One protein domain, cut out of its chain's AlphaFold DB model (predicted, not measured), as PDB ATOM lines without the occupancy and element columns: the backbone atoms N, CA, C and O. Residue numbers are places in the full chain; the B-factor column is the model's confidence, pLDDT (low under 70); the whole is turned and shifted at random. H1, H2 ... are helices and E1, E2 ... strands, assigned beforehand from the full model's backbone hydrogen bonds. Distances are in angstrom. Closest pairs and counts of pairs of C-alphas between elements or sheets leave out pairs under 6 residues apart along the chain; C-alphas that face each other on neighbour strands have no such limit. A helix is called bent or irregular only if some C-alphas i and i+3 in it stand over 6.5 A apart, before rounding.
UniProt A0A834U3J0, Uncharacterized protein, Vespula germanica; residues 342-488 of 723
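Overview. This is residues 342 to 488 of the 723 residues of an uncharacterized protein of Vespula germanica (UniProt A0A834U3J0). Two small sheets sit side by side, a four-stranded one and a three-stranded one, joined where E2 runs on into E3, and H6 packs on an edge strand of each, E5 and E1. H2 and H5 cover opposite faces of the three-stranded sheet, H4 covers the face of the four-stranded sheet opposite to H6, H1 packs on H6 with its residues 345 to 349 and only grazes the four-stranded sheet at E5, and residues 415 to 421 stick out. The printed part has 147 residues, with six named helices and seven named strands in the order H1 E1 H2 E2 E3 H3 E4 H4 E5 E6 H5 E7 H6. The four-stranded sheet is mixed, in the order E4 E3 E6 E5, and the other, in the order E1 E7 E2, is parallel. The class is mixed, helices and strands, and the whole is compact and rounded, with a radius of gyration of the C-alphas of 15.1 A and spans of 39 by 38 by 30 A.

Along the chain. In the four-stranded sheet, E4 is residues 424 to 426, E3 408 to 410, E6 450 to 455, 15.8 A long, and E5 441 to 447, 16.1 A. In the three-stranded sheet, E1 is residues 377 to 381, 12.4 A, E7 468 to 473, 16.0 A, and E2 403 to 405. H1, residues 342 to 358, is the longest helix at 24.1 A and begins at C-alpha 342 (120.144, 53.866, 205.513). H2 is residues 388 to 398, 15.6 A, H4 429 to 437, 12.2 A, and H5 456 to 465, 14.7 A. H3, residues 419 to 422, is only just irregular: C-alphas 419 and 422 are 6.6 A apart. H6, residues 475 to 484, 14.5 A, ends at C-alpha 484 (116.937, 61.481, 194.034).

Arrangement. From edge strand E4 to edge strand E5 the strands' lines turn by 80 degrees. E5 and E6 form an antiparallel hairpin, with N 445 and O 452 at 2.8 A. E6 and E3 are antiparallel, with N 409 and O 453 at 2.9 A, and E3 and E4 are parallel, with N 425 and O 408 at 2.8 A. E3, H3, E4 make a strand-helix-strand unit, two parallel neighbour strands with a helix between, and its crossover is right-handed. E4, H4, E5 make a split unit, with E3 and E6 between its strands, also right-handed. H4 is over E3 and E6 at a height of 9.2 A, and H6, on the opposite face, is only just over E5, with 3 C-alphas falling on it, at 5.9 A. The closest C-alphas of H6 and E5 are those of Gln 480 and Gly 443, 5.4 A apart. H1 only grazes this sheet; with residues 345 to 349 alone it touches H6, the closest C-alphas being those of Thr 345 and Gln 480, 6.0 A apart, at a steep tilt of 43 degrees. In the other sheet E7 is parallel to E1, with N 378 and O 469 at 2.8 A, and to E2, with N 404 and O 468 at 2.8 A. Three layers form here, helices on both faces: H5 and H6 on one, H2 on the other. H2 is over E7 and E2 at a height of 7.5 A, and E1, H2, E2 are a split right-handed unit with E7 between its strands. In H1, H2, H4, H5 and H6 every O i to N i+4 pair is within hydrogen-bond range; H3 is too short for one.

Size, cuts and confidence. The C-alphas of Asp 371 and Gly 417, the two farthest apart, are 45.3 A apart. The printed part has no cut. The link from H1 to E1, residues 359 to 376, is long. The mean pLDDT of the printed part is 77.3, and 33 residues are under 70, among them 360 to 373 and 414 to 423.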
ATOM      1  N   SER A 342     121.219  52.890 205.704       67.94
ATOM      2  CA  SER A 342     120.144  53.866 205.513       67.94
ATOM      3  C   SER A 342     120.507  55.239 206.080       67.94
ATOM      4  O   SER A 342     120.370  56.227 205.368       67.94
ATOM      5  N   LEU A 343     121.042  55.314 207.306       70.12
ATOM      6  CA  LEU A 343     121.461  56.575 207.930       70.12
ATOM      7  C   LEU A 343     122.592  57.259 207.157       70.12
ATOM      8  O   LEU A 343     122.555  58.479 206.981       70.12
ATOM      9  N   MET A 344     123.570  56.493 206.661       68.19
ATOM     10  CA  MET A 344     124.615  57.034 205.782       68.19
ATOM     11  C   MET A 344     124.014  57.678 204.537       68.19
ATOM     12  O   MET A 344     124.336  58.811 204.177       68.19
ATOM     13  N   THR A 345     123.129  56.922 203.882       67.50
ATOM     14  CA  THR A 345     122.535  57.289 202.606       67.50
ATOM     15  C   THR A 345     121.687  58.537 202.794       67.50
ATOM     16  O   THR A 345     121.838  59.490 202.035       67.50
ATOM     17  N   SER A 346     120.857  58.579 203.840       74.00
ATOM     18  CA  SER A 346     120.059  59.749 204.197       74.00
ATOM     19  C   SER A 346     120.935  60.974 204.440       74.00
ATOM     20  O   SER A 346     120.666  62.012 203.851       74.00
ATOM     21  N   ARG A 347     122.024  60.860 205.216       73.94
ATOM     22  CA  ARG A 347     122.961  61.976 205.440       73.94
ATOM     23  C   ARG A 347     123.575  62.500 204.143       73.94
ATOM     24  O   ARG A 347     123.612  63.711 203.932       73.94
ATOM     25  N   ASN A 348     124.038  61.604 203.272       72.06
ATOM     26  CA  ASN A 348     124.635  61.981 201.992       72.06
ATOM     27  C   ASN A 348     123.613  62.617 201.047       72.06
ATOM     28  O   ASN A 348     123.920  63.630 200.424       72.06
ATOM     29  N   ILE A 349     122.390  62.082 200.991       79.38
ATOM     30  CA  ILE A 349     121.284  62.699 200.253       79.38
ATOM     31  C   ILE A 349     121.023  64.100 200.800       79.38
ATOM     32  O   ILE A 349     121.065  65.046 200.026       79.38
ATOM     33  N   THR A 350     120.833  64.268 202.113       79.12
ATOM     34  CA  THR A 350     120.584  65.582 202.729       79.12
ATOM     35  C   THR A 350     121.693  66.577 202.400       79.12
ATOM     36  O   THR A 350     121.399  67.713 202.035       79.12
ATOM     37  N   LYS A 351     122.961  66.153 202.470       79.31
ATOM     38  CA  LYS A 351     124.110  66.986 202.095       79.31
ATOM     39  C   LYS A 351     124.040  67.417 200.629       79.31
ATOM     40  O   LYS A 351     124.198  68.598 200.344       79.31
ATOM     41  N   LEU A 352     123.812  66.481 199.708       78.44
ATOM     42  CA  LEU A 352     123.751  66.783 198.278       78.44
ATOM     43  C   LEU A 352     122.547  67.664 197.925       78.44
ATOM     44  O   LEU A 352     122.703  68.598 197.146       78.44
ATOM     45  N   THR A 353     121.382  67.419 198.528       79.12
ATOM     46  CA  THR A 353     120.180  68.244 198.343       79.12
ATOM     47  C   THR A 353     120.384  69.660 198.890       79.12
ATOM     48  O   THR A 353     119.974  70.627 198.258       79.12
ATOM     49  N   LEU A 354     121.058  69.815 200.036       82.56
ATOM     50  CA  LEU A 354     121.397  71.133 200.578       82.56
ATOM     51  C   LEU A 354     122.334  71.901 199.634       82.56
ATOM     52  O   LEU A 354     122.097  73.075 199.369       82.56
ATOM     53  N   LEU A 355     123.374  71.242 199.112       80.94
ATOM     54  CA  LEU A 355     124.295  71.852 198.145       80.94
ATOM     55  C   LEU A 355     123.575  72.254 196.851       80.94
ATOM     56  O   LEU A 355     123.829  73.333 196.326       80.94
ATOM     57  N   GLU A 356     122.641  71.428 196.376       77.31
ATOM     58  CA  GLU A 356     121.771  71.751 195.242       77.31
ATOM     59  C   GLU A 356     120.927  73.007 195.518       77.31
ATOM     60  O   GLU A 356     120.925  73.921 194.697       77.31
ATOM     61  N   TYR A 357     120.290  73.124 196.690       79.44
ATOM     62  CA  TYR A 357     119.503  74.314 197.054       79.44
ATOM     63  C   TYR A 357     120.329  75.587 197.243       79.44
ATOM     64  O   TYR A 357     119.827  76.681 196.992       79.44
ATOM     65  N   LEU A 358     121.574  75.463 197.703       79.44
ATOM     66  CA  LEU A 358     122.485  76.599 197.862       79.44
ATOM     67  C   LEU A 358     123.115  77.037 196.532       79.44
ATOM     68  O   LEU A 358     123.612  78.158 196.427       79.44
ATOM     69  N   SER A 359     123.116  76.165 195.523       76.19
ATOM     70  CA  SER A 359     123.644  76.476 194.197       76.19
ATOM     71  C   SER A 359     122.710  77.416 193.424       76.19
ATOM     72  O   SER A 359     121.492  77.405 193.600       76.19
ATOM     73  N   THR A 360     123.271  78.257 192.550       65.88
ATOM     74  CA  THR A 360     122.452  79.135 191.707       65.88
ATOM     75  C   THR A 360     121.637  78.292 190.721       65.88
ATOM     76  O   THR A 360     122.228  77.501 189.979       65.88
ATOM     77  N   PRO A 361     120.298  78.441 190.671       59.41
ATOM     78  CA  PRO A 361     119.465  77.638 189.789       59.41
ATOM     79  C   PRO A 361     119.794  77.982 188.336       59.41
ATOM     80  O   PRO A 361     119.410  79.030 187.817       59.41
ATOM     81  N   LYS A 362     120.529  77.093 187.671       59.16
ATOM     82  CA  LYS A 362     120.741  77.152 186.227       59.16
ATOM     83  C   LYS A 362     119.615  76.368 185.569       59.16
ATOM     84  O   LYS A 362     119.461  75.175 185.815       59.16
ATOM     85  N   ILE A 363     118.818  77.037 184.739       56.97
ATOM     86  CA  ILE A 363     117.873  76.350 183.855       56.97
ATOM     87  C   ILE A 363     118.715  75.665 182.775       56.97
ATOM     88  O   ILE A 363     119.093  76.287 181.786       56.97
ATOM     89  N   ASP A 364     119.075  74.409 183.018       56.38
ATOM     90  CA  ASP A 364     119.836  73.575 182.088       56.38
ATOM     91  C   ASP A 364     118.895  72.638 181.304       56.38
ATOM     92  O   ASP A 364     117.735  72.426 181.668       56.38
ATOM     93  N   SER A 365     119.405  72.037 180.231       51.62
ATOM     94  CA  SER A 365     118.723  71.070 179.349       51.62
ATOM     95  C   SER A 365     118.114  69.846 180.064       51.62
ATOM     96  O   SER A 365     117.319  69.107 179.481       51.62
ATOM     97  N   HIS A 366     118.462  69.637 181.336       50.91
ATOM     98  CA  HIS A 366     117.962  68.597 182.241       50.91
ATOM     99  C   HIS A 366     116.635  68.907 182.915       50.91
ATOM    100  O   HIS A 366     116.042  68.002 183.508       50.91
ATOM    101  N   VAL A 367     116.187  70.164 182.887       57.62
ATOM    102  CA  VAL A 367     114.918  70.567 183.496       57.62
ATOM    103  C   VAL A 367     113.785  70.054 182.608       57.62
ATOM    104  O   VAL A 367     113.344  70.697 181.658       57.62
ATOM    105  N   ILE A 368     113.353  68.825 182.886       56.88
ATOM    106  CA  ILE A 368     112.229  68.186 182.207       56.88
ATOM    107  C   ILE A 368     110.941  68.866 182.682       56.88
ATOM    108  O   ILE A 368     110.697  68.958 183.885       56.88
ATOM    109  N   ALA A 369     110.115  69.318 181.739       56.25
ATOM    110  CA  ALA A 369     108.772  69.804 182.033       56.25
ATOM    111  C   ALA A 369     107.955  68.707 182.749       56.25
ATOM    112  O   ALA A 369     108.107  67.523 182.451       56.25
ATOM    113  N   TYR A 370     107.140  69.082 183.738       54.12
ATOM    114  CA  TYR A 370     106.470  68.152 184.666       54.12
ATOM    115  C   TYR A 370     105.636  67.050 183.970       54.12
ATOM    116  O   TYR A 370     105.429  65.972 184.517       54.12
ATOM    117  N   ASP A 371     105.198  67.315 182.746       53.91
ATOM    118  CA  ASP A 371     104.407  66.467 181.858       53.91
ATOM    119  C   ASP A 371     105.216  65.392 181.097       53.91
ATOM    120  O   ASP A 371     104.631  64.476 180.516       53.91
ATOM    121  N   LYS A 372     106.555  65.447 181.100       61.50
ATOM    122  CA  LYS A 372     107.413  64.481 180.392       61.50
ATOM    123  C   LYS A 372     107.954  63.385 181.317       61.50
ATOM    124  O   LYS A 372     108.570  63.641 182.352       61.50
ATOM    125  N   ILE A 373     107.808  62.131 180.884       65.38
ATOM    126  CA  ILE A 373     108.354  60.959 181.584       65.38
ATOM    127  C   ILE A 373     109.887  61.007 181.533       65.38
ATOM    128  O   ILE A 373     110.488  61.041 180.457       65.38
ATOM    129  N   ARG A 374     110.531  60.982 182.705       72.50
ATOM    130  CA  ARG A 374     111.996  60.929 182.826       72.50
ATOM    131  C   ARG A 374     112.552  59.650 182.178       72.50
ATOM    132  O   ARG A 374     111.919  58.603 182.332       72.50
ATOM    133  N   PRO A 375     113.711  59.675 181.490       80.62
ATOM    134  CA  PRO A 375     114.267  58.470 180.880       80.62
ATOM    135  C   PRO A 375     114.572  57.397 181.941       80.62
ATOM    136  O   PRO A 375     115.065  57.716 183.018       80.62
ATOM    137  N   PRO A 376     114.289  56.112 181.685       84.62
ATOM    138  CA  PRO A 376     114.583  55.067 182.656       84.62
ATOM    139  C   PRO A 376     116.099  54.877 182.819       84.62
ATOM    140  O   PRO A 376     116.831  54.770 181.829       84.62
ATOM    141  N   LEU A 377     116.556  54.788 184.070       88.38
ATOM    142  CA  LEU A 377     117.944  54.504 184.436       88.38
ATOM    143  C   LEU A 377     118.045  53.113 185.077       88.38
ATOM    144  O   LEU A 377     117.542  52.879 186.176       88.38
ATOM    145  N   LEU A 378     118.710  52.185 184.394       90.06
ATOM    146  CA  LEU A 378     118.999  50.845 184.897       90.06
ATOM    147  C   LEU A 378     120.315  50.865 185.681       90.06
ATOM    148  O   LEU A 378     121.371  51.164 185.114       90.06
ATOM    149  N   ILE A 379     120.268  50.507 186.964       90.62
ATOM    150  CA  ILE A 379     121.465  50.443 187.811       90.62
ATOM    151  C   ILE A 379     121.791  48.985 188.121       90.62
ATOM    152  O   ILE A 379     121.027  48.309 188.807       90.62
ATOM    153  N   LEU A 380     122.929  48.497 187.622       89.06
ATOM    154  CA  LEU A 380     123.430  47.162 187.954       89.06
ATOM    155  C   LEU A 380     124.199  47.224 189.275       89.06
ATOM    156  O   LEU A 380     125.295  47.788 189.330       89.06
ATOM    157  N   THR A 381     123.652  46.614 190.320       88.38
ATOM    158  CA  THR A 381     124.209  46.651 191.676       88.38
ATOM    159  C   THR A 381     124.441  45.249 192.221       88.38
ATOM    160  O   THR A 381     123.759  44.311 191.842       88.38
ATOM    161  N   GLY A 382     125.467  45.069 193.044       83.12
ATOM    162  CA  GLY A 382     125.914  43.748 193.503       83.12
ATOM    163  C   GLY A 382     127.342  43.773 194.050       83.12
ATOM    164  O   GLY A 382     128.019  44.793 193.896       83.12
ATOM    165  N   PRO A 383     127.834  42.688 194.664       79.00
ATOM    166  CA  PRO A 383     129.170  42.653 195.255       79.00
ATOM    167  C   PRO A 383     130.289  42.767 194.203       79.00
ATOM    168  O   PRO A 383     130.076  42.656 192.989       79.00
ATOM    169  N   SER A 384     131.519  43.022 194.656       76.50
ATOM    170  CA  SER A 384     132.693  43.024 193.771       76.50
ATOM    171  C   SER A 384     132.904  41.631 193.152       76.50
ATOM    172  O   SER A 384     132.542  40.615 193.736       76.50
ATOM    173  N   GLY A 385     133.459  41.576 191.940       69.00
ATOM    174  CA  GLY A 385     133.732  40.318 191.227       69.00
ATOM    175  C   GLY A 385     132.641  39.877 190.244       69.00
ATOM    176  O   GLY A 385     132.972  39.263 189.243       69.00
ATOM    177  N   VAL A 386     131.384  40.314 190.387       76.38
ATOM    178  CA  VAL A 386     130.243  39.834 189.560       76.38
ATOM    179  C   VAL A 386     130.160  40.421 188.133       76.38
ATOM    180  O   VAL A 386     129.121  40.411 187.480       76.38
ATOM    181  N   LYS A 387     131.256  40.999 187.623       80.00
ATOM    182  CA  LYS A 387     131.398  41.507 186.237       80.00
ATOM    183  C   LYS A 387     130.335  42.529 185.768       80.00
ATOM    184  O   LYS A 387     130.178  42.732 184.562       80.00
ATOM    185  N   LYS A 388     129.698  43.270 186.691       83.19
ATOM    186  CA  LYS A 388     128.667  44.308 186.419       83.19
ATOM    187  C   LYS A 388     129.041  45.257 185.276       83.19
ATOM    188  O   LYS A 388     128.287  45.406 184.321       83.19
ATOM    189  N   ARG A 389     130.248  45.840 185.334       81.19
ATOM    190  CA  ARG A 389     130.760  46.796 184.331       81.19
ATOM    191  C   ARG A 389     130.856  46.172 182.937       81.19
ATOM    192  O   ARG A 389     130.427  46.779 181.955       81.19
ATOM    193  N   LYS A 390     131.371  44.940 182.849       81.81
ATOM    194  CA  LYS A 390     131.480  44.203 181.582       81.81
ATOM    195  C   LYS A 390     130.094  43.926 180.999       81.81
ATOM    196  O   LYS A 390     129.903  44.117 179.805       81.81
ATOM    197  N   LEU A 391     129.126  43.536 181.832       83.19
ATOM    198  CA  LEU A 391     127.740  43.307 181.411       83.19
ATOM    199  C   LEU A 391     127.079  44.592 180.881       83.19
ATOM    200  O   LEU A 391     126.542  44.586 179.774       83.19
ATOM    201  N   SER A 392     127.198  45.712 181.604       85.31
ATOM    202  CA  SER A 392     126.638  47.002 181.172       85.31
ATOM    203  C   SER A 392     127.238  47.517 179.861       85.31
ATOM    204  O   SER A 392     126.507  48.010 179.004       85.31
ATOM    205  N   LEU A 393     128.557  47.376 179.674       83.88
ATOM    206  CA  LEU A 393     129.238  47.794 178.444       83.88
ATOM    207  C   LEU A 393     128.907  46.879 177.261       83.88
ATOM    208  O   LEU A 393     128.838  47.336 176.125       83.88
ATOM    209  N   HIS A 394     128.720  45.584 177.509       84.56
ATOM    210  CA  HIS A 394     128.357  44.644 176.457       84.56
ATOM    211  C   HIS A 394     126.942  44.932 175.936       84.56
ATOM    212  O   HIS A 394     126.728  45.020 174.731       84.56
ATOM    213  N   ILE A 395     125.989  45.177 176.833       84.94
ATOM    214  CA  ILE A 395     124.598  45.466 176.464       84.94
ATOM    215  C   ILE A 395     124.462  46.782 175.700       84.94
ATOM    216  O   ILE A 395     123.752  46.828 174.693       84.94
ATOM    217  N   SER A 396     125.172  47.832 176.121       85.62
ATOM    218  CA  SER A 396     125.152  49.114 175.408       85.62
ATOM    219  C   SER A 396     125.745  49.014 173.998       85.62
ATOM    220  O   SER A 396     125.283  49.705 173.095       85.62
ATOM    221  N   ARG A 397     126.714  48.114 173.771       85.25
ATOM    222  CA  ARG A 397     127.278  47.838 172.437       85.25
ATOM    223  C   ARG A 397     126.357  47.005 171.547       85.25
ATOM    224  O   ARG A 397     126.376  47.192 170.338       85.25
ATOM    225  N   VAL A 398     125.572  46.093 172.123       85.12
ATOM    226  CA  VAL A 398     124.669  45.211 171.359       85.12
ATOM    227  C   VAL A 398     123.363  45.913 170.983       85.12
ATOM    228  O   VAL A 398     122.788  45.610 169.940       85.12
ATOM    229  N   ILE A 399     122.884  46.862 171.799       85.12
ATOM    230  CA  ILE A 399     121.644  47.616 171.533       85.12
ATOM    231  C   ILE A 399     121.885  49.140 171.624       85.12
ATOM    232  O   ILE A 399     121.220  49.828 172.407       85.12
ATOM    233  N   PRO A 400     122.795  49.706 170.807       83.31
ATOM    234  CA  PRO A 400     123.187  51.119 170.899       83.31
ATOM    235  C   PRO A 400     122.043  52.085 170.554       83.31
ATOM    236  O   PRO A 400     122.025  53.232 171.001       83.31
ATOM    237  N   ASN A 401     121.055  51.610 169.789       81.75
ATOM    238  CA  ASN A 401     119.894  52.400 169.375       81.75
ATOM    239  C   ASN A 401     118.900  52.641 170.520       81.75
ATOM    240  O   ASN A 401     118.081  53.545 170.417       81.75
ATOM    241  N   LYS A 402     118.937  51.833 171.588       80.50
ATOM    242  CA  LYS A 402     118.005  51.949 172.726       80.50
ATOM    243  C   LYS A 402     118.696  52.234 174.053       80.50
ATOM    244  O   LYS A 402     118.057  52.780 174.945       80.50
ATOM    245  N   ILE A 403     119.959  51.841 174.205       85.56
ATOM    246  CA  ILE A 403     120.670  51.879 175.484       85.56
ATOM    247  C   ILE A 403     121.929  52.720 175.342       85.56
ATOM    248  O   ILE A 403     122.726  52.516 174.426       85.56
ATOM    249  N   LYS A 404     122.143  53.612 176.304       87.25
ATOM    250  CA  LYS A 404     123.370  54.382 176.461       87.25
ATOM    251  C   LYS A 404     124.033  54.028 177.787       87.25
ATOM    252  O   LYS A 404     123.382  53.957 178.826       87.25
ATOM    253  N   TYR A 405     125.342  53.794 177.745       88.94
ATOM    254  CA  TYR A 405     126.139  53.618 178.955       88.94
ATOM    255  C   TYR A 405     126.428  54.984 179.581       88.94
ATOM    256  O   TYR A 405     127.034  55.826 178.916       88.94
ATOM    257  N   CYS A 406     126.022  55.179 180.835       89.94
ATOM    258  CA  CYS A 406     126.246  56.430 181.558       89.94
ATOM    259  C   CYS A 406     127.566  56.376 182.335       89.94
ATOM    260  O   CYS A 406     127.784  55.464 183.144       89.94
ATOM    261  N   LYS A 407     128.446  57.345 182.074       90.25
ATOM    262  CA  LYS A 407     129.802  57.391 182.639       90.25
ATOM    263  C   LYS A 407     129.823  58.020 184.031       90.25
ATOM    264  O   LYS A 407     128.985  58.845 184.373       90.25
ATOM    265  N   TRP A 408     130.826  57.646 184.821       88.44
ATOM    266  CA  TRP A 408     131.083  58.241 186.134       88.44
ATOM    267  C   TRP A 408     132.274  59.187 186.067       88.44
ATOM    268  O   TRP A 408     133.273  58.872 185.421       88.44
ATOM    269  N   TYR A 409     132.182  60.315 186.762       90.50
ATOM    270  CA  TYR A 409     133.305  61.222 186.970       90.50
ATOM    271  C   TYR A 409     134.197  60.644 188.058       90.50
ATOM    272  O   TYR A 409     133.680  60.136 189.051       90.50
ATOM    273  N   THR A 410     135.513  60.695 187.889       85.50
ATOM    274  CA  THR A 410     136.442  60.164 188.885       85.50
ATOM    275  C   THR A 410     137.718  60.978 188.996       85.50
ATOM    276  O   THR A 410     138.209  61.513 188.004       85.50
ATOM    277  N   THR A 411     138.273  61.019 190.207       81.25
ATOM    278  CA  THR A 411     139.578  61.629 190.497       81.25
ATOM    279  C   THR A 411     140.754  60.685 190.247       81.25
ATOM    280  O   THR A 411     141.904  61.065 190.468       81.25
ATOM    281  N   LYS A 412     140.480  59.449 189.804       77.38
ATOM    282  CA  LYS A 412     141.504  58.477 189.411       77.38
ATOM    283  C   LYS A 412     142.354  59.062 188.278       77.38
ATOM    284  O   LYS A 412     141.830  59.678 187.357       77.38
ATOM    285  N   GLN A 413     143.667  58.860 188.310       70.81
ATOM    286  CA  GLN A 413     144.532  59.289 187.207       70.81
ATOM    287  C   GLN A 413     144.310  58.387 185.980       70.81
ATOM    288  O   GLN A 413     144.292  57.159 186.107       70.81
ATOM    289  N   SER A 414     144.120  58.993 184.799       63.50
ATOM    290  CA  SER A 414     144.015  58.260 183.529       63.50
ATOM    291  C   SER A 414     145.356  57.580 183.231       63.50
ATOM    292  O   SER A 414     146.403  58.227 183.258       63.50
ATOM    293  N   LYS A 415     145.332  56.265 182.990       57.06
ATOM    294  CA  LYS A 415     146.514  55.501 182.576       57.06
ATOM    295  C   LYS A 415     146.504  55.374 181.054       57.06
ATOM    296  O   LYS A 415     145.576  54.800 180.495       57.06
ATOM    297  N   THR A 416     147.547  55.866 180.389       38.97
ATOM    298  CA  THR A 416     147.742  55.691 178.944       38.97
ATOM    299  C   THR A 416     147.936  54.208 178.617       38.97
ATOM    300  O   THR A 416     148.989  53.655 178.934       38.97
ATOM    301  N   GLY A 417     146.948  53.559 177.990       44.06
ATOM    302  CA  GLY A 417     147.157  52.239 177.373       44.06
ATOM    303  C   GLY A 417     146.051  51.187 177.492       44.06
ATOM    304  O   GLY A 417     146.164  50.162 176.828       44.06
ATOM    305  N   GLU A 418     144.969  51.390 178.250       41.53
ATOM    306  CA  GLU A 418     143.908  50.374 178.361       41.53
ATOM    307  C   GLU A 418     142.540  50.858 177.869       41.53
ATOM    308  O   GLU A 418     142.143  52.009 178.029       41.53
ATOM    309  N   ASN A 419     141.738  49.913 177.365       43.44
ATOM    310  CA  ASN A 419     140.315  50.072 177.037       43.44
ATOM    311  C   ASN A 419     139.427  50.580 178.213       43.44
ATOM    312  O   ASN A 419     138.205  50.679 178.051       43.44
ATOM    313  N   GLU A 420     140.003  50.887 179.387       48.47
ATOM    314  CA  GLU A 420     139.349  51.534 180.533       48.47
ATOM    315  C   GLU A 420     138.865  52.964 180.231       48.47
ATOM    316  O   GLU A 420     137.886  53.402 180.842       48.47
ATOM    317  N   ASP A 421     139.468  53.649 179.251       53.31
ATOM    318  CA  ASP A 421     139.208  55.064 178.930       53.31
ATOM    319  C   ASP A 421     137.764  55.383 178.506       53.31
ATOM    320  O   ASP A 421     137.334  56.535 178.507       53.31
ATOM    321  N   LYS A 422     136.954  54.377 178.153       61.12
ATOM    322  CA  LYS A 422     135.586  54.614 177.656       61.12
ATOM    323  C   LYS A 422     134.505  54.656 178.736       61.12
ATOM    324  O   LYS A 422     133.385  55.045 178.407       61.12
ATOM    325  N   SER A 423     134.774  54.261 179.986       68.12
ATOM    326  CA  SER A 423     133.710  54.127 181.005       68.12
ATOM    327  C   SER A 423     133.696  55.193 182.098       68.12
ATOM    328  O   SER A 423     132.716  55.263 182.839       68.12
ATOM    329  N   PHE A 424     134.769  55.967 182.229       83.56
ATOM    330  CA  PHE A 424     134.903  57.025 183.226       83.56
ATOM    331  C   PHE A 424     135.228  58.354 182.549       83.56
ATOM    332  O   PHE A 424     135.696  58.386 181.411       83.56
ATOM    333  N   ILE A 425     134.944  59.440 183.253       85.81
ATOM    334  CA  ILE A 425     135.368  60.795 182.921       85.81
ATOM    335  C   ILE A 425     136.372  61.187 184.000       85.81
ATOM    336  O   ILE A 425     136.017  61.314 185.170       85.81
ATOM    337  N   PHE A 426     137.638  61.306 183.622       87.88
ATOM    338  CA  PHE A 426     138.709  61.624 184.559       87.88
ATOM    339  C   PHE A 426     138.777  63.138 184.772       87.88
ATOM    340  O   PHE A 426     138.853  63.894 183.805       87.88
ATOM    341  N   VAL A 427     138.739  63.569 186.029       87.19
ATOM    342  CA  VAL A 427     138.795  64.979 186.440       87.19
ATOM    343  C   VAL A 427     139.796  65.157 187.574       87.19
ATOM    344  O   VAL A 427     140.082  64.212 188.312       87.19
ATOM    345  N   LYS A 428     140.348  66.362 187.741       84.81
ATOM    346  CA  LYS A 428     141.203  66.639 188.901       84.81
ATOM    347  C   LYS A 428     140.360  66.651 190.179       84.81
ATOM    348  O   LYS A 428     139.152  66.877 190.146       84.81
ATOM    349  N   ARG A 429     141.007  66.415 191.327       81.38
ATOM    350  CA  ARG A 429     140.354  66.431 192.651       81.38
ATOM    351  C   ARG A 429     139.680  67.775 192.943       81.38
ATOM    352  O   ARG A 429     138.605  67.789 193.527       81.38
ATOM    353  N   GLU A 430     140.309  68.868 192.524       81.44
ATOM    354  CA  GLU A 430     139.803  70.238 192.666       81.44
ATOM    355  C   GLU A 430     138.505  70.420 191.870       81.44
ATOM    356  O   GLU A 430     137.463  70.662 192.476       81.44
ATOM    357  N   ASP A 431     138.532  70.141 190.563       84.56
ATOM    358  CA  ASP A 431     137.353  70.204 189.686       84.56
ATOM    359  C   ASP A 431     136.208  69.303 190.184       84.56
ATOM    360  O   ASP A 431     135.041  69.690 190.185       84.56
ATOM    361  N   PHE A 432     136.524  68.084 190.645       87.25
ATOM    362  CA  PHE A 432     135.522  67.172 191.199       87.25
ATOM    363  C   PHE A 432     134.826  67.775 192.423       87.25
ATOM    364  O   PHE A 432     133.606  67.684 192.554       87.25
ATOM    365  N   ASN A 433     135.601  68.392 193.317       83.06
ATOM    366  CA  ASN A 433     135.063  69.030 194.509       83.06
ATOM    367  C   ASN A 433     134.199  70.244 194.145       83.06
ATOM    368  O   ASN A 433     133.157  70.427 194.762       83.06
ATOM    369  N   GLU A 434     134.568  71.025 193.126       83.62
ATOM    370  CA  GLU A 434     133.732  72.127 192.626       83.62
ATOM    371  C   GLU A 434     132.382  71.628 192.092       83.62
ATOM    372  O   GLU A 434     131.338  72.149 192.485       83.62
ATOM    373  N   ILE A 435     132.382  70.567 191.274       81.81
ATOM    374  CA  ILE A 435     131.152  69.946 190.746       81.81
ATOM    375  C   ILE A 435     130.288  69.376 191.884       81.81
ATOM    376  O   ILE A 435     129.056  69.451 191.848       81.81
ATOM    377  N   ALA A 436     130.918  68.801 192.910       81.50
ATOM    378  CA  ALA A 436     130.213  68.305 194.087       81.50
ATOM    379  C   ALA A 436     129.594  69.447 194.905       81.50
ATOM    380  O   ALA A 436     128.429  69.353 195.290       81.50
ATOM    381  N   CYS A 437     130.342  70.530 195.131       79.38
ATOM    382  CA  CYS A 437     129.870  71.727 195.829       79.38
ATOM    383  C   CYS A 437     128.735  72.432 195.081       79.38
ATOM    384  O   CYS A 437     127.872  73.023 195.720       79.38
ATOM    385  N   SER A 438     128.694  72.335 193.751       77.12
ATOM    386  CA  SER A 438     127.603  72.884 192.948       77.12
ATOM    387  C   SER A 438     126.352  71.993 192.902       77.12
ATOM    388  O   SER A 438     125.449  72.283 192.129       77.12
ATOM    389  N   GLY A 439     126.302  70.881 193.649       78.25
ATOM    390  CA  GLY A 439     125.123  70.006 193.729       78.25
ATOM    391  C   GLY A 439     124.843  69.157 192.478       78.25
ATOM    392  O   GLY A 439     123.802  68.507 192.395       78.25
ATOM    393  N   ASN A 440     125.772  69.104 191.517       82.81
ATOM    394  CA  ASN A 440     125.542  68.523 190.185       82.81
ATOM    395  C   ASN A 440     125.686  66.992 190.102       82.81
ATOM    396  O   ASN A 440     125.458  66.394 189.041       82.81
ATOM    397  N   PHE A 441     126.064  66.334 191.200       87.19
ATOM    398  CA  PHE A 441     126.105  64.875 191.297       87.19
ATOM    399  C   PHE A 441     124.823  64.333 191.917       87.19
ATOM    400  O   PHE A 441     124.408  64.816 192.963       87.19
ATOM    401  N   LEU A 442     124.238  63.286 191.324       84.19
ATOM    402  CA  LEU A 442     123.110  62.521 191.883       84.19
ATOM    403  C   LEU A 442     123.544  61.609 193.031       84.19
ATOM    404  O   LEU A 442     122.806  61.452 194.001       84.19
ATOM    405  N   GLY A 443     124.738  61.031 192.923       85.38
ATOM    406  CA  GLY A 443     125.340  60.192 193.950       85.38
ATOM    407  C   GLY A 443     126.862  60.249 193.887       85.38
ATOM    408  O   GLY A 443     127.432  60.426 192.805       85.38
ATOM    409  N   ILE A 444     127.497  60.120 195.052       84.69
ATOM    410  CA  ILE A 444     128.954  60.162 195.224       84.69
ATOM    411  C   ILE A 444     129.405  58.961 196.058       84.69
ATOM    412  O   ILE A 444     128.730  58.545 197.005       84.69
ATOM    413  N   GLN A 445     130.568  58.426 195.703       81.44
ATOM    414  CA  GLN A 445     131.278  57.390 196.436       81.44
ATOM    415  C   GLN A 445     132.776  57.670 196.446       81.44
ATOM    416  O   GLN A 445     133.352  57.981 195.409       81.44
ATOM    417  N   ASP A 446     133.405  57.466 197.595       69.31
ATOM    418  CA  ASP A 446     134.857  57.395 197.710       69.31
ATOM    419  C   ASP A 446     135.274  55.920 197.761       69.31
ATOM    420  O   ASP A 446     134.667  55.118 198.471       69.31
ATOM    421  N   LEU A 447     136.270  55.542 196.961       60.22
ATOM    422  CA  LEU A 447     136.812  54.188 196.898       60.22
ATOM    423  C   LEU A 447     138.309  54.245 196.572       60.22
ATOM    424  O   LEU A 447     138.695  54.798 195.538       60.22
ATOM    425  N   LEU A 448     139.139  53.613 197.405       54.25
ATOM    426  CA  LEU A 448     140.598  53.535 197.227       54.25
ATOM    427  C   LEU A 448     141.239  54.920 197.008       54.25
ATOM    428  O   LEU A 448     141.844  55.178 195.963       54.25
ATOM    429  N   GLY A 449     140.958  55.862 197.912       54.22
ATOM    430  CA  GLY A 449     141.440  57.247 197.883       54.22
ATOM    431  C   GLY A 449     140.884  58.125 196.755       54.22
ATOM    432  O   GLY A 449     141.171  59.323 196.703       54.22
ATOM    433  N   ASN A 450     140.081  57.557 195.853       68.88
ATOM    434  CA  ASN A 450     139.528  58.240 194.693       68.88
ATOM    435  C   ASN A 450     138.029  58.467 194.861       68.88
ATOM    436  O   ASN A 450     137.300  57.571 195.279       68.88
ATOM    437  N   SER A 451     137.558  59.645 194.468       76.69
ATOM    438  CA  SER A 451     136.129  59.945 194.440       76.69
ATOM    439  C   SER A 451     135.531  59.583 193.087       76.69
ATOM    440  O   SER A 451     136.175  59.721 192.044       76.69
ATOM    441  N   TYR A 452     134.287  59.123 193.118       83.81
ATOM    442  CA  TYR A 452     133.463  58.745 191.981       83.81
ATOM    443  C   TYR A 452     132.104  59.432 192.115       83.81
ATOM    444  O   TYR A 452     131.449  59.323 193.148       83.81
ATOM    445  N   GLY A 453     131.667  60.141 191.077       88.94
ATOM    446  CA  GLY A 453     130.418  60.904 191.078       88.94
ATOM    447  C   GLY A 453     129.589  60.655 189.822       88.94
ATOM    448  O   GLY A 453     130.121  60.654 188.709       88.94
ATOM    449  N   PHE A 454     128.280  60.455 189.986       90.56
ATOM    450  CA  PHE A 454     127.342  60.319 188.869       90.56
ATOM    451  C   PHE A 454     126.710  61.674 188.540       90.56
ATOM    452  O   PHE A 454     125.860  62.167 189.282       90.56
ATOM    453  N   HIS A 455     127.162  62.309 187.458       89.75
ATOM    454  CA  HIS A 455     126.776  63.680 187.117       89.75
ATOM    455  C   HIS A 455     125.410  63.730 186.429       89.75
ATOM    456  O   HIS A 455     125.117  62.923 185.546       89.75
ATOM    457  N   MET A 456     124.611  64.752 186.754       84.06
ATOM    458  CA  MET A 456     123.344  65.056 186.074       84.06
ATOM    459  C   MET A 456     123.466  65.109 184.536       84.06
ATOM    460  O   MET A 456     122.552  64.658 183.856       84.06
ATOM    461  N   ASN A 457     124.594  65.561 183.961       84.19
ATOM    462  CA  ASN A 457     124.889  65.630 182.515       84.19
ATOM    463  C   ASN A 457     124.599  64.335 181.760       84.19
ATOM    464  O   ASN A 457     124.034  64.373 180.665       84.19
ATOM    465  N   GLU A 458     124.866  63.192 182.384       87.06
ATOM    466  CA  GLU A 458     124.548  61.901 181.789       87.06
ATOM    467  C   GLU A 458     123.037  61.729 181.587       87.06
ATOM    468  O   GLU A 458     122.633  61.203 180.554       87.06
ATOM    469  N   ILE A 459     122.196  62.253 182.484       83.50
ATOM    470  CA  ILE A 459     120.734  62.216 182.353       83.50
ATOM    471  C   ILE A 459     120.230  63.113 181.216       83.50
ATOM    472  O   ILE A 459     119.412  62.628 180.435       83.50
ATOM    473  N   ALA A 460     120.709  64.358 181.037       78.19
ATOM    474  CA  ALA A 460     120.273  65.161 179.873       78.19
ATOM    475  C   ALA A 460     120.598  64.465 178.573       78.19
ATOM    476  O   ALA A 460     119.785  64.449 177.655       78.19
ATOM    477  N   SER A 461     121.771  63.846 178.518       81.00
ATOM    478  CA  SER A 461     122.198  63.137 177.329       81.00
ATOM    479  C   SER A 461     121.282  61.948 176.983       81.00
ATOM    480  O   SER A 461     121.183  61.570 175.821       81.00
ATOM    481  N   LEU A 462     120.583  61.366 177.967       82.31
ATOM    482  CA  LEU A 462     119.559  60.342 177.735       82.31
ATOM    483  C   LEU A 462     118.256  60.937 177.199       82.31
ATOM    484  O   LEU A 462     117.599  60.304 176.375       82.31
ATOM    485  N   ILE A 463     117.888  62.136 177.662       77.06
ATOM    486  CA  ILE A 463     116.692  62.858 177.208       77.06
ATOM    487  C   ILE A 463     116.861  63.265 175.744       77.06
ATOM    488  O   ILE A 463     115.979  62.995 174.931       77.06
ATOM    489  N   THR A 464     117.995  63.883 175.405       77.31
ATOM    490  CA  THR A 464     118.277  64.365 174.046       77.31
ATOM    491  C   THR A 464     118.366  63.217 173.047       77.31
ATOM    492  O   THR A 464     117.840  63.323 171.943       77.31
ATOM    493  N   GLU A 465     118.973  62.095 173.440       80.12
ATOM    494  CA  GLU A 465     119.103  60.914 172.583       80.12
ATOM    495  C   GLU A 465     117.893  59.968 172.630       80.12
ATOM    496  O   GLU A 465     117.863  59.005 171.864       80.12
ATOM    497  N   GLN A 466     116.915  60.205 173.513       78.75
ATOM    498  CA  GLN A 466     115.753  59.333 173.739       78.75
ATOM    499  C   GLN A 466     116.126  57.868 174.050       78.75
ATOM    500  O   GLN A 466     115.504  56.922 173.558       78.75
ATOM    501  N   LYS A 467     117.151  57.667 174.887       83.56
ATOM    502  CA  LYS A 467     117.692  56.341 175.239       83.56
ATOM    503  C   LYS A 467     117.513  56.004 176.716       83.56
ATOM    504  O   LYS A 467     117.328  56.865 177.569       83.56
ATOM    505  N   ILE A 468     117.621  54.715 177.010       84.50
ATOM    506  CA  ILE A 468     117.660  54.152 178.361       84.50
ATOM    507  C   ILE A 468     119.094  54.236 178.878       84.50
ATOM    508  O   ILE A 468     120.023  53.807 178.190       84.50
ATOM    509  N   GLY A 469     119.275  54.745 180.092       87.12
ATOM    510  CA  GLY A 469     120.581  54.758 180.744       87.12
ATOM    511  C   GLY A 469     120.896  53.410 181.377       87.12
ATOM    512  O   GLY A 469     120.024  52.802 181.995       87.12
ATOM    513  N   ILE A 470     122.140  52.945 181.267       90.62
ATOM    514  CA  ILE A 470     122.647  51.819 182.059       90.62
ATOM    515  C   ILE A 470     123.955  52.201 182.744       90.62
ATOM    516  O   ILE A 470     124.867  52.732 182.104       90.62
ATOM    517  N   THR A 471     124.065  51.917 184.041       91.31
ATOM    518  CA  THR A 471     125.292  52.186 184.799       91.31
ATOM    519  C   THR A 471     125.521  51.163 185.917       91.31
ATOM    520  O   THR A 471     124.559  50.712 186.545       91.31
ATOM    521  N   PRO A 472     126.769  50.720 186.161       89.38
ATOM    522  CA  PRO A 472     127.095  49.899 187.319       89.38
ATOM    523  C   PRO A 472     127.305  50.778 188.559       89.38
ATOM    524  O   PRO A 472     127.956  51.815 188.475       89.38
ATOM    525  N   ALA A 473     126.815  50.328 189.711       85.19
ATOM    526  CA  ALA A 473     126.972  51.030 190.984       85.19
ATOM    527  C   ALA A 473     127.099  50.030 192.152       85.19
ATOM    528  O   ALA A 473     126.935  48.813 191.975       85.19
ATOM    529  N   ASP A 474     127.452  50.512 193.340       82.81
ATOM    530  CA  ASP A 474     127.363  49.743 194.587       82.81
ATOM    531  C   ASP A 474     125.991  49.946 195.258       82.81
ATOM    532  O   ASP A 474     125.138  50.659 194.729       82.81
ATOM    533  N   LEU A 475     125.723  49.288 196.393       82.12
ATOM    534  CA  LEU A 475     124.402  49.399 197.027       82.12
ATOM    535  C   LEU A 475     124.141  50.821 197.534       82.12
ATOM    536  O   LEU A 475     123.075  51.377 197.288       82.12
ATOM    537  N   HIS A 476     125.140  51.416 198.184       81.06
ATOM    538  CA  HIS A 476     125.054  52.738 198.795       81.06
ATOM    539  C   HIS A 476     124.745  53.832 197.762       81.06
ATOM    540  O   HIS A 476     123.778  54.579 197.912       81.06
ATOM    541  N   THR A 477     125.498  53.897 196.663       81.75
ATOM    542  CA  THR A 477     125.238  54.859 195.580       81.75
ATOM    543  C   THR A 477     123.944  54.566 194.836       81.75
ATOM    544  O   THR A 477     123.252  55.505 194.443       81.75
ATOM    545  N   THR A 478     123.561  53.292 194.685       86.00
ATOM    546  CA  THR A 478     122.257  52.938 194.102       86.00
ATOM    547  C   THR A 478     121.124  53.537 194.929       86.00
ATOM    548  O   THR A 478     120.220  54.134 194.354       86.00
ATOM    549  N   MET A 479     121.188  53.444 196.262       83.19
ATOM    550  CA  MET A 479     120.178  54.041 197.141       83.19
ATOM    551  C   MET A 479     120.178  55.578 197.071       83.19
ATOM    552  O   MET A 479     119.105  56.179 197.053       83.19
ATOM    553  N   GLN A 480     121.351  56.220 196.971       85.50
ATOM    554  CA  GLN A 480     121.437  57.676 196.767       85.50
ATOM    555  C   GLN A 480     120.725  58.111 195.478       85.50
ATOM    556  O   GLN A 480     119.892  59.018 195.505       85.50
ATOM    557  N   ILE A 481     121.019  57.444 194.355       86.88
ATOM    558  CA  ILE A 481     120.443  57.785 193.047       86.88
ATOM    559  C   ILE A 481     118.949  57.437 193.010       86.88
ATOM    560  O   ILE A 481     118.161  58.241 192.519       86.88
ATOM    561  N   TYR A 482     118.543  56.289 193.563       87.12
ATOM    562  CA  TYR A 482     117.143  55.852 193.633       87.12
ATOM    563  C   TYR A 482     116.250  56.869 194.355       87.12
ATOM    564  O   TYR A 482     115.163  57.181 193.883       87.12
ATOM    565  N   ASN A 483     116.732  57.452 195.456       82.38
ATOM    566  CA  ASN A 483     115.959  58.429 196.226       82.38
ATOM    567  C   ASN A 483     115.935  59.835 195.603       82.38
ATOM    568  O   ASN A 483     115.059  60.630 195.935       82.38
ATOM    569  N   ARG A 484     116.877  60.167 194.708       80.38
ATOM    570  CA  ARG A 484     116.937  61.481 194.034       80.38
ATOM    571  C   ARG A 484     116.374  61.465 192.611       80.38
ATOM    572  O   ARG A 484     115.985  62.510 192.090       80.38
ATOM    573  N   TYR A 485     116.289  60.295 191.977       83.38
ATOM    574  CA  TYR A 485     115.774  60.127 190.621       83.38
ATOM    575  C   TYR A 485     114.591  59.153 190.572       83.38
ATOM    576  O   TYR A 485     114.726  57.967 190.830       83.38
ATOM    577  N   LEU A 486     113.423  59.650 190.163       78.69
ATOM    578  CA  LEU A 486     112.159  58.903 190.206       78.69
ATOM    579  C   LEU A 486     112.090  57.659 189.295       78.69
ATOM    580  O   LEU A 486     111.353  56.733 189.608       78.69
ATOM    581  N   ASN A 487     112.817  57.618 188.168       85.25
ATOM    582  CA  ASN A 487     112.729  56.516 187.193       85.25
ATOM    583  C   ASN A 487     113.989  55.633 187.186       85.25
ATOM    584  O   ASN A 487     114.589  55.379 186.138       85.25
ATOM    585  N   VAL A 488     114.424  55.199 188.372       87.31
ATOM    586  CA  VAL A 488     115.510  54.221 188.535       87.31
ATOM    587  C   VAL A 488     114.936  52.814 188.647       87.31
ATOM    588  O   VAL A 488     113.998  52.576 189.401       87.31
TER     589      VAL A 488